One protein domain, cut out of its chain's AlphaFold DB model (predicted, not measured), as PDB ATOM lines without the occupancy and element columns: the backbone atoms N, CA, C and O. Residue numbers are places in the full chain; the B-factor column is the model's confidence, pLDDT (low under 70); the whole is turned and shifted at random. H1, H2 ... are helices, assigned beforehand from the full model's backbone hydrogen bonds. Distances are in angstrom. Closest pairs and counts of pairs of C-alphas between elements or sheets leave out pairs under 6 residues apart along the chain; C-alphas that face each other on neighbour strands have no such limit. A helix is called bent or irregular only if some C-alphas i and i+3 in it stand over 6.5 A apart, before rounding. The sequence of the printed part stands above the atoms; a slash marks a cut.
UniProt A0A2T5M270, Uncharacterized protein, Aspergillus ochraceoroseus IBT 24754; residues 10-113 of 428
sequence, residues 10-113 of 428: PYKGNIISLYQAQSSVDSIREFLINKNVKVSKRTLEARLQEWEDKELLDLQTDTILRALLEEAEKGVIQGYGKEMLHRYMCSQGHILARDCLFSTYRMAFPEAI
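AT A GLANCE: This is residues 10 to 113 of the 428 residues of an uncharacterized protein of Aspergillus ochraceoroseus IBT 24754 (UniProt A0A2T5M270). One long helix, H3, makes a shaft with a small group of helices near each end: the hairpin of H1 and H2 at its first end, and H4 and H5 with short H6 towards its last. Residues 53 to 59, within H3, stand free between the groups. The printed part has 104 residues, is all helix in class, and has six named helices, H1 to H6 in chain order, and no named strand. It is a rod of 55 by 25 by 19 A, only just extended, close to loose, with a radius of gyration of the C-alphas of 19.7 A.

HOW THE PARTS SIT: H1, residues 10 to 20, is irregular, with C-alphas 10 and 13 7.9 A apart. It touches H2, residues 25 to 34, in a helical hairpin at a shallow tilt of 33 degrees, only just short of steep, opposite ways; their closest C-alphas, of Ile 15 and Ile 28, are 6.6 A apart. H3, residues 41 to 73, touches H2 with residues 41 to 45 alone, about perpendicular at 77 degrees, the closest C-alphas being Val 25 and Lys 41 at 7.1 A. H4, residues 82 to 91, touches H5, residues 98 to 108, about perpendicular at 78 degrees, with the C-alphas of His 86 and Arg 98 closest at 5.4 A. H3 touches H5 with residues 61 to 68 alone, closest at the C-alphas of Leu 65 and Thr 104, 6.6 A. H6, residues 110 to 113, is close to but not clearly touching H5, with C-alphas 106 and 113 closest at 7.0 A. Every O i to N i+4 pair is within hydrogen-bond range in H2, H4 and H5, against 6 of 7 in H1 and 28 of 29 in H3; H6 is too short for one.

IN THESE COORDINATES: H1 begins at C-alpha 10 (18.398, -63.999, 7.657). H3 runs 48.2 A to C-alpha 73 (8.178, -28.910, 21.350). H6 ends at C-alpha 113 (-2.463, -38.880, 26.767).

THE WHOLE: The farthest C-alphas, of Asn 34 and Val 76, are 55.7 A apart. The printed part has no cut and no long link. Mean pLDDT of the printed part is 76.7; 17 residues are under 70, among them 55 to 61 and 110 to 113.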
ATOM      1  N   PRO A  10      16.936 -63.908   7.517       84.00
ATOM      2  CA  PRO A  10      18.398 -63.999   7.657       84.00
ATOM      3  C   PRO A  10      19.214 -63.540   6.437       84.00
ATOM      4  O   PRO A  10      20.406 -63.272   6.571       84.00
ATOM      5  N   TYR A  11      18.602 -63.453   5.250       83.00
ATOM      6  CA  TYR A  11      19.262 -63.043   4.000       83.00
ATOM      7  C   TYR A  11      18.765 -61.691   3.475       83.00
ATOM      8  O   TYR A  11      19.245 -61.214   2.445       83.00
ATOM      9  N   LYS A  12      17.822 -61.058   4.180       79.25
ATOM     10  CA  LYS A  12      17.103 -59.848   3.765       79.25
ATOM     11  C   LYS A  12      18.015 -58.712   3.314       79.25
ATOM     12  O   LYS A  12      17.816 -58.183   2.227       79.25
ATOM     13  N   GLY A  13      19.060 -58.400   4.084       75.69
ATOM     14  CA  GLY A  13      20.020 -57.349   3.726       75.69
ATOM     15  C   GLY A  13      20.747 -57.608   2.399       75.69
ATOM     16  O   GLY A  13      20.941 -56.681   1.621       75.69
ATOM     17  N   ASN A  14      21.088 -58.868   2.096       81.12
ATOM     18  CA  ASN A  14      21.703 -59.234   0.814       81.12
ATOM     19  C   ASN A  14      20.689 -59.267  -0.337       81.12
ATOM     20  O   ASN A  14      21.032 -58.918  -1.461       81.12
ATOM     21  N   ILE A  15      19.450 -59.692  -0.076       81.19
ATOM     22  CA  ILE A  15      18.378 -59.697  -1.080       81.19
ATOM     23  C   ILE A  15      18.050 -58.258  -1.505       81.19
ATOM     24  O   ILE A  15      18.003 -57.972  -2.699       81.19
ATOM     25  N   ILE A  16      17.876 -57.354  -0.533       76.88
ATOM     26  CA  ILE A  16      17.568 -55.940  -0.774       76.88
ATOM     27  C   ILE A  16      18.732 -55.248  -1.494       76.88
ATOM     28  O   ILE A  16      18.489 -54.575  -2.491       76.88
ATOM     29  N   SER A  17      19.991 -55.463  -1.085       78.38
ATOM     30  CA  SER A  17      21.127 -54.816  -1.760       78.38
ATOM     31  C   SER A  17      21.319 -55.282  -3.209       78.38
ATOM     32  O   SER A  17      21.645 -54.470  -4.072       78.38
ATOM     33  N   LEU A  18      21.058 -56.560  -3.514       81.06
ATOM     34  CA  LEU A  18      21.068 -57.064  -4.892       81.06
ATOM     35  C   LEU A  18      19.910 -56.484  -5.725       81.06
ATOM     36  O   LEU A  18      20.121 -56.114  -6.880       81.06
ATOM     37  N   TYR A  19      18.710 -56.372  -5.147       78.25
ATOM     38  CA  TYR A  19      17.529 -55.796  -5.802       78.25
ATOM     39  C   TYR A  19      17.701 -54.296  -6.093       78.25
ATOM     40  O   TYR A  19      17.489 -53.863  -7.224       78.25
ATOM     41  N   GLN A  20      18.198 -53.520  -5.123       73.88
ATOM     42  CA  GLN A  20      18.539 -52.101  -5.290       73.88
ATOM     43  C   GLN A  20      19.654 -51.886  -6.331       73.88
ATOM     44  O   GLN A  20      19.627 -50.903  -7.069       73.88
ATOM     45  N   ALA A  21      20.584 -52.839  -6.475       79.88
ATOM     46  CA  ALA A  21      21.578 -52.873  -7.553       79.88
ATOM     47  C   ALA A  21      21.020 -53.344  -8.921       79.88
ATOM     48  O   ALA A  21      21.793 -53.715  -9.802       79.88
ATOM     49  N   GLN A  22      19.693 -53.357  -9.104       75.62
ATOM     50  CA  GLN A  22      18.981 -53.786 -10.319       75.62
ATOM     51  C   GLN A  22      19.270 -55.240 -10.757       75.62
ATOM     52  O   GLN A  22      19.094 -55.597 -11.925       75.62
ATOM     53  N   SER A  23      19.682 -56.115  -9.830       81.88
ATOM     54  CA  SER A  23      19.890 -57.539 -10.132       81.88
ATOM     55  C   SER A  23      18.566 -58.225 -10.464       81.88
ATOM     56  O   SER A  23      17.560 -58.024  -9.783       81.88
ATOM     57  N   SER A  24      18.565 -59.106 -11.469       84.44
ATOM     58  CA  SER A  24      17.350 -59.837 -11.831       84.44
ATOM     59  C   SER A  24      16.869 -60.748 -10.691       84.44
ATOM     60  O   SER A  24      17.669 -61.353  -9.973       84.44
ATOM     61  N   VAL A  25      15.549 -60.914 -10.564       79.75
ATOM     62  CA  VAL A  25      14.924 -61.829  -9.586       79.75
ATOM     63  C   VAL A  25      15.456 -63.263  -9.726       79.75
ATOM     64  O   VAL A  25      15.588 -63.984  -8.736       79.75
ATOM     65  N   ASP A  26      15.798 -63.688 -10.944       82.00
ATOM     66  CA  ASP A  26      16.393 -64.997 -11.208       82.00
ATOM     67  C   ASP A  26      17.835 -65.093 -10.672       82.00
ATOM     68  O   ASP A  26      18.165 -66.091 -10.033       82.00
ATOM     69  N   SER A  27      18.641 -64.034 -10.800       81.56
ATOM     70  CA  SER A  27      19.990 -63.933 -10.210       81.56
ATOM     71  C   SER A  27      19.955 -63.913  -8.673       81.56
ATOM     72  O   SER A  27      20.763 -64.570  -8.014       81.56
ATOM     73  N   ILE A  28      18.979 -63.219  -8.076       83.00
ATOM     74  CA  ILE A  28      18.758 -63.230  -6.617       83.00
ATOM     75  C   ILE A  28      18.333 -64.636  -6.154       83.00
ATOM     76  O   ILE A  28      18.788 -65.122  -5.115       83.00
ATOM     77  N   ARG A  29      17.516 -65.347  -6.944       84.88
ATOM     78  CA  ARG A  29      17.166 -66.749  -6.669       84.88
ATOM     79  C   ARG A  29      18.383 -67.676  -6.777       84.88
ATOM     80  O   ARG A  29      18.497 -68.584  -5.960       84.88
ATOM     81  N   GLU A  30      19.295 -67.462  -7.723       84.56
ATOM     82  CA  GLU A  30      20.553 -68.221  -7.822       84.56
ATOM     83  C   GLU A  30      21.461 -68.003  -6.605       84.56
ATOM     84  O   GLU A  30      21.968 -68.974  -6.043       84.56
ATOM     85  N   PHE A  31      21.587 -66.765  -6.111       84.94
ATOM     86  CA  PHE A  31      22.275 -66.483  -4.844       84.94
ATOM     87  C   PHE A  31      21.669 -67.277  -3.673       84.94
ATOM     88  O   PHE A  31      22.403 -67.898  -2.903       84.94
ATOM     89  N   LEU A  32      20.336 -67.327  -3.565       84.00
ATOM     90  CA  LEU A  32      19.644 -68.084  -2.516       84.00
ATOM     91  C   LEU A  32      19.811 -69.604  -2.674       84.00
ATOM     92  O   LEU A  32      20.068 -70.293  -1.686       84.00
ATOM     93  N   ILE A  33      19.782 -70.128  -3.904       86.12
ATOM     94  CA  ILE A  33      20.091 -71.538  -4.203       86.12
ATOM     95  C   ILE A  33      21.527 -71.881  -3.775       86.12
ATOM     96  O   ILE A  33      21.735 -72.911  -3.133       86.12
ATOM     97  N   ASN A  34      22.494 -70.991  -4.020       85.38
ATOM     98  CA  ASN A  34      23.887 -71.138  -3.580       85.38
ATOM     99  C   ASN A  34      24.065 -71.025  -2.050       85.38
ATOM    100  O   ASN A  34      25.091 -71.443  -1.514       85.38
ATOM    101  N   LYS A  35      23.062 -70.514  -1.322       83.75
ATOM    102  CA  LYS A  35      22.949 -70.589   0.149       83.75
ATOM    103  C   LYS A  35      22.082 -71.765   0.633       83.75
ATOM    104  O   LYS A  35      21.741 -71.828   1.808       83.75
ATOM    105  N   ASN A  36      21.759 -72.714  -0.253       82.38
ATOM    106  CA  ASN A  36      20.899 -73.883  -0.016       82.38
ATOM    107  C   ASN A  36      19.423 -73.546   0.313       82.38
ATOM    108  O   ASN A  36      18.682 -74.381   0.835       82.38
ATOM    109  N   VAL A  37      18.962 -72.337  -0.030       83.81
ATOM    110  CA  VAL A  37      17.591 -71.860   0.204       83.81
ATOM    111  C   VAL A  37      16.778 -71.946  -1.091       83.81
ATOM    112  O   VAL A  37      16.951 -71.161  -2.022       83.81
ATOM    113  N   LYS A  38      15.861 -72.917  -1.173       83.00
ATOM    114  CA  LYS A  38      15.037 -73.151  -2.373       83.00
ATOM    115  C   LYS A  38      13.738 -72.343  -2.323       83.00
ATOM    116  O   LYS A  38      12.795 -72.715  -1.629       83.00
ATOM    117  N   VAL A  39      13.685 -71.260  -3.100       82.94
ATOM    118  CA  VAL A  39      12.561 -70.306  -3.173       82.94
ATOM    119  C   VAL A  39      11.924 -70.338  -4.565       82.94
ATOM    120  O   VAL A  39      12.631 -70.437  -5.568       82.94
ATOM    121  N   SER A  40      10.592 -70.239  -4.658       84.12
ATOM    122  CA  SER A  40       9.923 -70.045  -5.956       84.12
ATOM    123  C   SER A  40      10.009 -68.578  -6.388       84.12
ATOM    124  O   SER A  40       9.953 -67.699  -5.532       84.12
ATOM    125  N   LYS A  41      10.095 -68.297  -7.698       81.75
ATOM    126  CA  LYS A  41      10.180 -66.921  -8.226       81.75
ATOM    127  C   LYS A  41       9.078 -66.014  -7.645       81.75
ATOM    128  O   LYS A  41       9.393 -65.032  -6.984       81.75
ATOM    129  N   ARG A  42       7.822 -66.476  -7.695       77.44
ATOM    130  CA  ARG A  42       6.648 -65.813  -7.096       77.44
ATOM    131  C   ARG A  42       6.745 -65.574  -5.584       77.44
ATOM    132  O   ARG A  42       6.168 -64.618  -5.081       77.44
ATOM    133  N   THR A  43       7.430 -66.445  -4.841       82.56
ATOM    134  CA  THR A  43       7.633 -66.272  -3.390       82.56
ATOM    135  C   THR A  43       8.662 -65.184  -3.095       82.56
ATOM    136  O   THR A  43       8.502 -64.467  -2.117       82.56
ATOM    137  N   LEU A  44       9.691 -65.056  -3.938       82.81
ATOM    138  CA  LEU A  44      10.692 -63.997  -3.835       82.81
ATOM    139  C   LEU A  44      10.109 -62.643  -4.268       82.81
ATOM    140  O   LEU A  44      10.262 -61.669  -3.544       82.81
ATOM    141  N   GLU A  45       9.365 -62.602  -5.377       83.00
ATOM    142  CA  GLU A  45       8.663 -61.403  -5.873       83.00
ATOM    143  C   GLU A  45       7.682 -60.851  -4.830       83.00
ATOM    144  O   GLU A  45       7.760 -59.680  -4.467       83.00
ATOM    145  N   ALA A  46       6.826 -61.709  -4.263       80.69
ATOM    146  CA  ALA A  46       5.896 -61.303  -3.209       80.69
ATOM    147  C   ALA A  46       6.602 -60.822  -1.925       80.69
ATOM    148  O   ALA A  46       6.046 -60.002  -1.204       80.69
ATOM    149  N   ARG A  47       7.816 -61.314  -1.634       81.94
ATOM    150  CA  ARG A  47       8.605 -60.909  -0.456       81.94
ATOM    151  C   ARG A  47       9.381 -59.616  -0.657       81.94
ATOM    152  O   ARG A  47       9.503 -58.857   0.296       81.94
ATOM    153  N   LEU A  48       9.861 -59.360  -1.872       81.31
ATOM    154  CA  LEU A  48      10.408 -58.061  -2.257       81.31
ATOM    155  C   LEU A  48       9.320 -56.989  -2.131       81.31
ATOM    156  O   LEU A  48       9.532 -56.011  -1.425       81.31
ATOM    157  N   GLN A  49       8.124 -57.246  -2.673       78.19
ATOM    158  CA  GLN A  49       6.975 -56.353  -2.520       78.19
ATOM    159  C   GLN A  49       6.564 -56.157  -1.044       78.19
ATOM    160  O   GLN A  49       6.414 -55.025  -0.607       78.19
ATOM    161  N   GLU A  50       6.455 -57.229  -0.244       78.44
ATOM    162  CA  GLU A  50       6.130 -57.147   1.197       78.44
ATOM    163  C   GLU A  50       7.153 -56.318   2.004       78.44
ATOM    164  O   GLU A  50       6.806 -55.726   3.027       78.44
ATOM    165  N   TRP A  51       8.415 -56.271   1.567       79.38
ATOM    166  CA  TRP A  51       9.449 -55.439   2.184       79.38
ATOM    167  C   TRP A  51       9.450 -53.999   1.651       79.38
ATOM    168  O   TRP A  51       9.611 -53.088   2.455       79.38
ATOM    169  N   GLU A  52       9.200 -53.784   0.359       72.75
ATOM    170  CA  GLU A  52       9.096 -52.463  -0.282       72.75
ATOM    171  C   GLU A  52       7.869 -51.680   0.236       72.75
ATOM    172  O   GLU A  52       8.000 -50.539   0.683       72.75
ATOM    173  N   ASP A  53       6.703 -52.335   0.329       68.06
ATOM    174  CA  ASP A  53       5.487 -51.799   0.967       68.06
ATOM    175  C   ASP A  53       5.731 -51.428   2.445       68.06
ATOM    176  O   ASP A  53       5.175 -50.450   2.955       68.06
ATOM    177  N   LYS A  54       6.576 -52.197   3.149       71.50
ATOM    178  CA  LYS A  54       6.924 -51.925   4.549       71.50
ATOM    179  C   LYS A  54       7.923 -50.774   4.688       71.50
ATOM    180  O   LYS A  54       7.733 -49.937   5.562       71.50
ATOM    181  N   GLU A  55       8.953 -50.706   3.851       69.88
ATOM    182  CA  GLU A  55       9.950 -49.626   3.874       69.88
ATOM    183  C   GLU A  55       9.290 -48.265   3.578       69.88
ATOM    184  O   GLU A  55       9.562 -47.277   4.261       69.88
ATOM    185  N   LEU A  56       8.305 -48.238   2.669       60.59
ATOM    186  CA  LEU A  56       7.430 -47.083   2.438       60.59
ATOM    187  C   LEU A  56       6.584 -46.709   3.671       60.59
ATOM    188  O   LEU A  56       6.432 -45.521   3.969       60.59
ATOM    189  N   LEU A  57       6.034 -47.688   4.395       64.00
ATOM    190  CA  LEU A  57       5.240 -47.451   5.607       64.00
ATOM    191  C   LEU A  57       6.099 -46.963   6.786       64.00
ATOM    192  O   LEU A  57       5.679 -46.070   7.525       64.00
ATOM    193  N   ASP A  58       7.302 -47.513   6.951       68.69
ATOM    194  CA  ASP A  58       8.252 -47.112   7.989       68.69
ATOM    195  C   ASP A  58       8.775 -45.682   7.707       68.69
ATOM    196  O   ASP A  58       8.785 -44.847   8.614       68.69
ATOM    197  N   LEU A  59       9.065 -45.332   6.442       67.69
ATOM    198  CA  LEU A  59       9.428 -43.966   6.019       67.69
ATOM    199  C   LEU A  59       8.289 -42.951   6.235       67.69
ATOM    200  O   LEU A  59       8.524 -41.831   6.702       67.69
ATOM    201  N   GLN A  60       7.038 -43.332   5.948       67.19
ATOM    202  CA  GLN A  60       5.869 -42.514   6.294       67.19
ATOM    203  C   GLN A  60       5.749 -42.337   7.813       67.19
ATOM    204  O   GLN A  60       5.466 -41.235   8.278       67.19
ATOM    205  N   THR A  61       5.999 -43.387   8.595       68.44
ATOM    206  CA  THR A  61       5.901 -43.351  10.063       68.44
ATOM    207  C   THR A  61       6.965 -42.447  10.689       68.44
ATOM    208  O   THR A  61       6.632 -41.667  11.580       68.44
ATOM    209  N   ASP A  62       8.202 -42.468  10.191       76.50
ATOM    210  CA  ASP A  62       9.256 -41.530  10.603       76.50
ATOM    211  C   ASP A  62       8.921 -40.079  10.206       76.50
ATOM    212  O   ASP A  62       9.037 -39.160  11.016       76.50
ATOM    213  N   THR A  63       8.384 -39.867   9.000       78.31
ATOM    214  CA  THR A  63       7.899 -38.542   8.560       78.31
ATOM    215  C   THR A  63       6.798 -37.998   9.484       78.31
ATOM    216  O   THR A  63       6.814 -36.823   9.850       78.31
ATOM    217  N   ILE A  64       5.865 -38.858   9.913       79.81
ATOM    218  CA  ILE A  64       4.827 -38.531  10.905       79.81
ATOM    219  C   ILE A  64       5.456 -38.200  12.266       79.81
ATOM    220  O   ILE A  64       5.044 -37.236  12.911       79.81
ATOM    221  N   LEU A  65       6.432 -38.992  12.712       80.38
ATOM    222  CA  LEU A  65       7.072 -38.849  14.018       80.38
ATOM    223  C   LEU A  65       7.839 -37.526  14.141       80.38
ATOM    224  O   LEU A  65       7.666 -36.826  15.136       80.38
ATOM    225  N   ARG A  66       8.616 -37.146  13.119       82.69
ATOM    226  CA  ARG A  66       9.344 -35.865  13.074       82.69
ATOM    227  C   ARG A  66       8.400 -34.667  13.188       82.69
ATOM    228  O   ARG A  66       8.610 -33.809  14.038       82.69
ATOM    229  N   ALA A  67       7.326 -34.652  12.396       82.62
ATOM    230  CA  ALA A  67       6.324 -33.587  12.440       82.62
ATOM    231  C   ALA A  67       5.612 -33.508  13.804       82.62
ATOM    232  O   ALA A  67       5.326 -32.425  14.305       82.62
ATOM    233  N   LEU A  68       5.345 -34.653  14.440       83.44
ATOM    234  CA  LEU A  68       4.771 -34.689  15.785       83.44
ATOM    235  C   LEU A  68       5.740 -34.210  16.878       83.44
ATOM    236  O   LEU A  68       5.271 -33.650  17.863       83.44
ATOM    237  N   LEU A  69       7.050 -34.434  16.733       81.88
ATOM    238  CA  LEU A  69       8.071 -33.924  17.657       81.88
ATOM    239  C   LEU A  69       8.162 -32.397  17.585       81.88
ATOM    240  O   LEU A  69       8.021 -31.740  18.613       81.88
ATOM    241  N   GLU A  70       8.263 -31.839  16.376       83.12
ATOM    242  CA  GLU A  70       8.304 -30.388  16.153       83.12
ATOM    243  C   GLU A  70       7.066 -29.677  16.745       83.12
ATOM    244  O   GLU A  70       7.171 -28.634  17.388       83.12
ATOM    245  N   GLU A  71       5.878 -30.271  16.595       80.44
ATOM    246  CA  GLU A  71       4.626 -29.731  17.146       80.44
ATOM    247  C   GLU A  71       4.410 -30.014  18.647       80.44
ATOM    248  O   GLU A  71       3.603 -29.343  19.304       80.44
ATOM    249  N   ALA A  72       5.137 -30.979  19.220       77.12
ATOM    250  CA  ALA A  72       5.162 -31.235  20.659       77.12
ATOM    251  C   ALA A  72       6.092 -30.268  21.405       77.12
ATOM    252  O   ALA A  72       5.730 -29.817  22.494       77.12
ATOM    253  N   GLU A  73       7.238 -29.909  20.814       76.50
ATOM    254  CA  GLU A  73       8.178 -28.910  21.350       76.50
ATOM    255  C   GLU A  73       7.530 -27.523  21.452       76.50
ATOM    256  O   GLU A  73       7.659 -26.850  22.473       76.50
ATOM    257  N   LYS A  74       6.705 -27.146  20.464       74.75
ATOM    258  CA  LYS A  74       5.860 -25.933  20.497       74.75
ATOM    259  C   LYS A  74       4.763 -25.978  21.580       74.75
ATOM    260  O   LYS A  74       4.017 -25.015  21.747       74.75
ATOM    261  N   GLY A  75       4.588 -27.104  22.277       67.81
ATOM    262  CA  GLY A  75       3.586 -27.314  23.330       67.81
ATOM    263  C   GLY A  75       2.128 -27.378  22.852       67.81
ATOM    264  O   GLY A  75       1.234 -27.672  23.650       67.81
ATOM    265  N   VAL A  76       1.863 -27.139  21.561       65.06
ATOM    266  CA  VAL A  76       0.510 -26.939  21.017       65.06
ATOM    267  C   VAL A  76      -0.334 -28.205  21.117       65.06
ATOM    268  O   VAL A  76      -1.483 -28.134  21.555       65.06
ATOM    269  N   ILE A  77       0.230 -29.363  20.758       70.69
ATOM    270  CA  ILE A  77      -0.518 -30.628  20.670       70.69
ATOM    271  C   ILE A  77      -0.670 -31.370  22.008       70.69
ATOM    272  O   ILE A  77      -1.201 -32.482  22.030       70.69
ATOM    273  N   GLN A  78      -0.219 -30.813  23.136       66.94
ATOM    274  CA  GLN A  78      -0.316 -31.495  24.432       66.94
ATOM    275  C   GLN A  78      -1.780 -31.664  24.875       66.94
ATOM    276  O   GLN A  78      -2.515 -30.694  25.070       66.94
ATOM    277  N   GLY A  79      -2.211 -32.917  25.059       62.09
ATOM    278  CA  GLY A  79      -3.592 -33.265  25.404       62.09
ATOM    279  C   GLY A  79      -4.574 -33.271  24.223       62.09
ATOM    280  O   GLY A  79      -5.785 -33.347  24.443       62.09
ATOM    281  N   TYR A  80      -4.101 -33.199  22.972       70.06
ATOM    282  CA  TYR A  80      -4.974 -33.252  21.797       70.06
ATOM    283  C   TYR A  80      -5.570 -34.652  21.586       70.06
ATOM    284  O   TYR A  80      -4.877 -35.640  21.346       70.06
ATOM    285  N   GLY A  81      -6.902 -34.731  21.590       67.06
ATOM    286  CA  GLY A  81      -7.623 -35.938  21.186       67.06
ATOM    287  C   GLY A  81      -7.506 -36.219  19.680       67.06
ATOM    288  O   GLY A  81      -7.336 -35.307  18.873       67.06
ATOM    289  N   LYS A  82      -7.686 -37.488  19.289       74.81
ATOM    290  CA  LYS A  82      -7.520 -38.032  17.922       74.81
ATOM    291  C   LYS A  82      -8.022 -37.157  16.762       74.81
ATOM    292  O   LYS A  82      -7.322 -37.003  15.766       74.81
ATOM    293  N   GLU A  83      -9.225 -36.594  16.870       73.44
ATOM    294  CA  GLU A  83      -9.817 -35.759  15.808       73.44
ATOM    295  C   GLU A  83      -9.204 -34.344  15.752       73.44
ATOM    296  O   GLU A  83      -9.166 -33.732  14.684       73.44
ATOM    297  N   MET A  84      -8.726 -33.827  16.891       70.38
ATOM    298  CA  MET A  84      -8.104 -32.505  17.023       70.38
ATOM    299  C   MET A  84      -6.666 -32.535  16.507       70.38
ATOM    300  O   MET A  84      -6.331 -31.729  15.645       70.38
ATOM    301  N   LEU A  85      -5.876 -33.532  16.928       80.12
ATOM    302  CA  LEU A  85      -4.526 -33.778  16.412       80.12
ATOM    303  C   LEU A  85      -4.525 -33.885  14.881       80.12
ATOM    304  O   LEU A  85      -3.803 -33.164  14.207       80.12
ATOM    305  N   HIS A  86      -5.386 -34.731  14.313       82.06
ATOM    306  CA  HIS A  86      -5.447 -34.912  12.862       82.06
ATOM    307  C   HIS A  86      -5.876 -33.651  12.104       82.06
ATOM    308  O   HIS A  86      -5.284 -33.334  11.077       82.06
ATOM    309  N   ARG A  87      -6.861 -32.887  12.599       75.19
ATOM    310  CA  ARG A  87      -7.220 -31.609  11.961       75.19
ATOM    311  C   ARG A  87      -6.088 -30.582  12.075       75.19
ATOM    312  O   ARG A  87      -5.893 -29.834  11.124       75.19
ATOM    313  N   TYR A  88      -5.340 -30.580  13.178       79.56
ATOM    314  CA  TYR A  88      -4.192 -29.701  13.365       79.56
ATOM    315  C   TYR A  88      -3.038 -30.037  12.409       79.56
ATOM    316  O   TYR A  88      -2.642 -29.172  11.632       79.56
ATOM    317  N   MET A  89      -2.585 -31.293  12.353       81.06
ATOM    318  CA  MET A  89      -1.504 -31.697  11.437       81.06
ATOM    319  C   MET A  89      -1.876 -31.449   9.967       81.06
ATOM    320  O   MET A  89      -1.066 -30.919   9.210       81.06
ATOM    321  N   CYS A  90      -3.130 -31.706   9.572       78.56
ATOM    322  CA  CYS A  90      -3.612 -31.363   8.230       78.56
ATOM    323  C   CYS A  90      -3.693 -29.844   7.968       78.56
ATOM    324  O   CYS A  90      -3.679 -29.442   6.809       78.56
ATOM    325  N   SER A  91      -3.786 -28.994   9.002       74.19
ATOM    326  CA  SER A  91      -3.706 -27.529   8.844       74.19
ATOM    327  C   SER A  91      -2.270 -27.026   8.662       74.19
ATOM    328  O   SER A  91      -2.078 -26.047   7.952       74.19
ATOM    329  N   GLN A  92      -1.277 -27.751   9.192       75.62
ATOM    330  CA  GLN A  92       0.152 -27.541   8.905       75.62
ATOM    331  C   GLN A  92       0.602 -28.227   7.591       75.62
ATOM    332  O   GLN A  92       1.788 -28.348   7.312       75.62
ATOM    333  N   GLY A  93      -0.342 -28.701   6.766       74.75
ATOM    334  CA  GLY A  93      -0.075 -29.308   5.456       74.75
ATOM    335  C   GLY A  93       0.164 -30.824   5.450       74.75
ATOM    336  O   GLY A  93       0.236 -31.418   4.374       74.75
ATOM    337  N   HIS A  94       0.227 -31.494   6.605       75.44
ATOM    338  CA  HIS A  94       0.479 -32.938   6.662       75.44
ATOM    339  C   HIS A  94      -0.785 -33.755   6.342       75.44
ATOM    340  O   HIS A  94      -1.630 -33.996   7.206       75.44
ATOM    341  N   ILE A  95      -0.908 -34.231   5.100       71.00
ATOM    342  CA  ILE A  95      -2.008 -35.102   4.656       71.00
ATOM    343  C   ILE A  95      -1.748 -36.537   5.142       71.00
ATOM    344  O   ILE A  95      -1.092 -37.328   4.470       71.00
ATOM    345  N   LEU A  96      -2.252 -36.869   6.334       70.75
ATOM    346  CA  LEU A  96      -1.933 -38.114   7.041       70.75
ATOM    347  C   LEU A  96      -3.181 -38.911   7.423       70.75
ATOM    348  O   LEU A  96      -4.201 -38.354   7.827       70.75
ATOM    349  N   ALA A  97      -3.092 -40.242   7.387       72.06
ATOM    350  CA  ALA A  97      -4.170 -41.104   7.858       72.06
ATOM    351  C   ALA A  97      -4.351 -40.960   9.383       72.06
ATOM    352  O   ALA A  97      -3.555 -41.493  10.156       72.06
ATOM    353  N   ARG A  98      -5.427 -40.278   9.815       70.75
ATOM    354  CA  ARG A  98      -5.807 -40.016  11.224       70.75
ATOM    355  C   ARG A  98      -5.491 -41.142  12.207       70.75
ATOM    356  O   ARG A  98      -5.061 -40.894  13.331       70.75
ATOM    357  N   ASP A  99      -5.814 -42.367  11.818       73.69
ATOM    358  CA  ASP A  99      -5.728 -43.528  12.690       73.69
ATOM    359  C   ASP A  99      -4.270 -43.976  12.894       73.69
ATOM    360  O   ASP A  99      -3.920 -44.277  14.031       73.69
ATOM    361  N   CYS A 100      -3.425 -43.882  11.857       74.06
ATOM    362  CA  CYS A 100      -1.969 -44.061  11.939       74.06
ATOM    363  C   CYS A 100      -1.310 -42.920  12.735       74.06
ATOM    364  O   CYS A 100      -0.618 -43.163  13.722       74.06
ATOM    365  N   LEU A 101      -1.627 -41.668  12.383       81.62
ATOM    366  CA  LEU A 101      -1.132 -40.465  13.060       81.62
ATOM    367  C   LEU A 101      -1.356 -40.515  14.581       81.62
ATOM    368  O   LEU A 101      -0.450 -40.216  15.357       81.62
ATOM    369  N   PHE A 102      -2.549 -40.924  15.025       79.06
ATOM    370  CA  PHE A 102      -2.850 -41.008  16.455       79.06
ATOM    371  C   PHE A 102      -2.222 -42.226  17.152       79.06
ATOM    372  O   PHE A 102      -1.954 -42.145  18.350       79.06
ATOM    373  N   SER A 103      -1.943 -43.334  16.448       77.25
ATOM    374  CA  SER A 103      -1.108 -44.402  17.019       77.25
ATOM    375  C   SER A 103       0.342 -43.953  17.199       77.25
ATOM    376  O   SER A 103       0.875 -44.139  18.290       77.25
ATOM    377  N   THR A 104       0.944 -43.285  16.208       81.38
ATOM    378  CA  THR A 104       2.318 -42.765  16.309       81.38
ATOM    379  C   THR A 104       2.433 -41.734  17.431       81.38
ATOM    380  O   THR A 104       3.313 -41.851  18.276       81.38
ATOM    381  N   TYR A 105       1.479 -40.802  17.536       79.75
ATOM    382  CA  TYR A 105       1.408 -39.846  18.647       79.75
ATOM    383  C   TYR A 105       1.252 -40.523  20.017       79.75
ATOM    384  O   TYR A 105       1.936 -40.139  20.960       79.75
ATOM    385  N   ARG A 106       0.427 -41.575  20.142       77.12
ATOM    386  CA  ARG A 106       0.313 -42.330  21.404       77.12
ATOM    387  C   ARG A 106       1.589 -43.098  21.765       77.12
ATOM    388  O   ARG A 106       1.863 -43.266  22.948       77.12
ATOM    389  N   MET A 107       2.337 -43.580  20.774       78.00
ATOM    390  CA  MET A 107       3.611 -44.272  20.992       78.00
ATOM    391  C   MET A 107       4.742 -43.302  21.356       78.00
ATOM    392  O   MET A 107       5.573 -43.644  22.189       78.00
ATOM    393  N   ALA A 108       4.755 -42.105  20.767       76.00
ATOM    394  CA  ALA A 108       5.772 -41.083  21.009       76.00
ATOM    395  C   ALA A 108       5.532 -40.269  22.295       76.00
ATOM    396  O   ALA A 108       6.484 -39.942  22.996       76.00
ATOM    397  N   PHE A 109       4.271 -39.973  22.635       74.19
ATOM    398  CA  PHE A 109       3.898 -39.123  23.775       74.19
ATOM    399  C   PHE A 109       2.876 -39.812  24.696       74.19
ATOM    400  O   PHE A 109       1.757 -39.313  24.862       74.19
ATOM    401  N   PRO A 110       3.222 -40.955  25.323       66.12
ATOM    402  CA  PRO A 110       2.306 -41.660  26.220       66.12
ATOM    403  C   PRO A 110       1.822 -40.758  27.367       66.12
ATOM    404  O   PRO A 110       0.626 -40.726  27.647       66.12
ATOM    405  N   GLU A 111       2.706 -39.948  27.958       58.38
ATOM    406  CA  GLU A 111       2.388 -39.024  29.062       58.38
ATOM    407  C   GLU A 111       1.410 -37.902  28.672       58.38
ATOM    408  O   GLU A 111       0.586 -37.479  29.485       58.38
ATOM    409  N   ALA A 112       1.431 -37.449  27.412       57.28
ATOM    410  CA  ALA A 112       0.517 -36.413  26.921       57.28
ATOM    411  C   ALA A 112      -0.943 -36.901  26.824       57.28
ATOM    412  O   ALA A 112      -1.866 -36.085  26.755       57.28
ATOM    413  N   ILE A 113      -1.152 -38.224  26.829       54.00
ATOM    414  CA  ILE A 113      -2.463 -38.880  26.767       54.00
ATOM    415  C   ILE A 113      -2.824 -39.509  28.119       54.00
ATOM    416  O   ILE A 113      -3.958 -39.372  28.580       54.00
TER     417      ILE A 113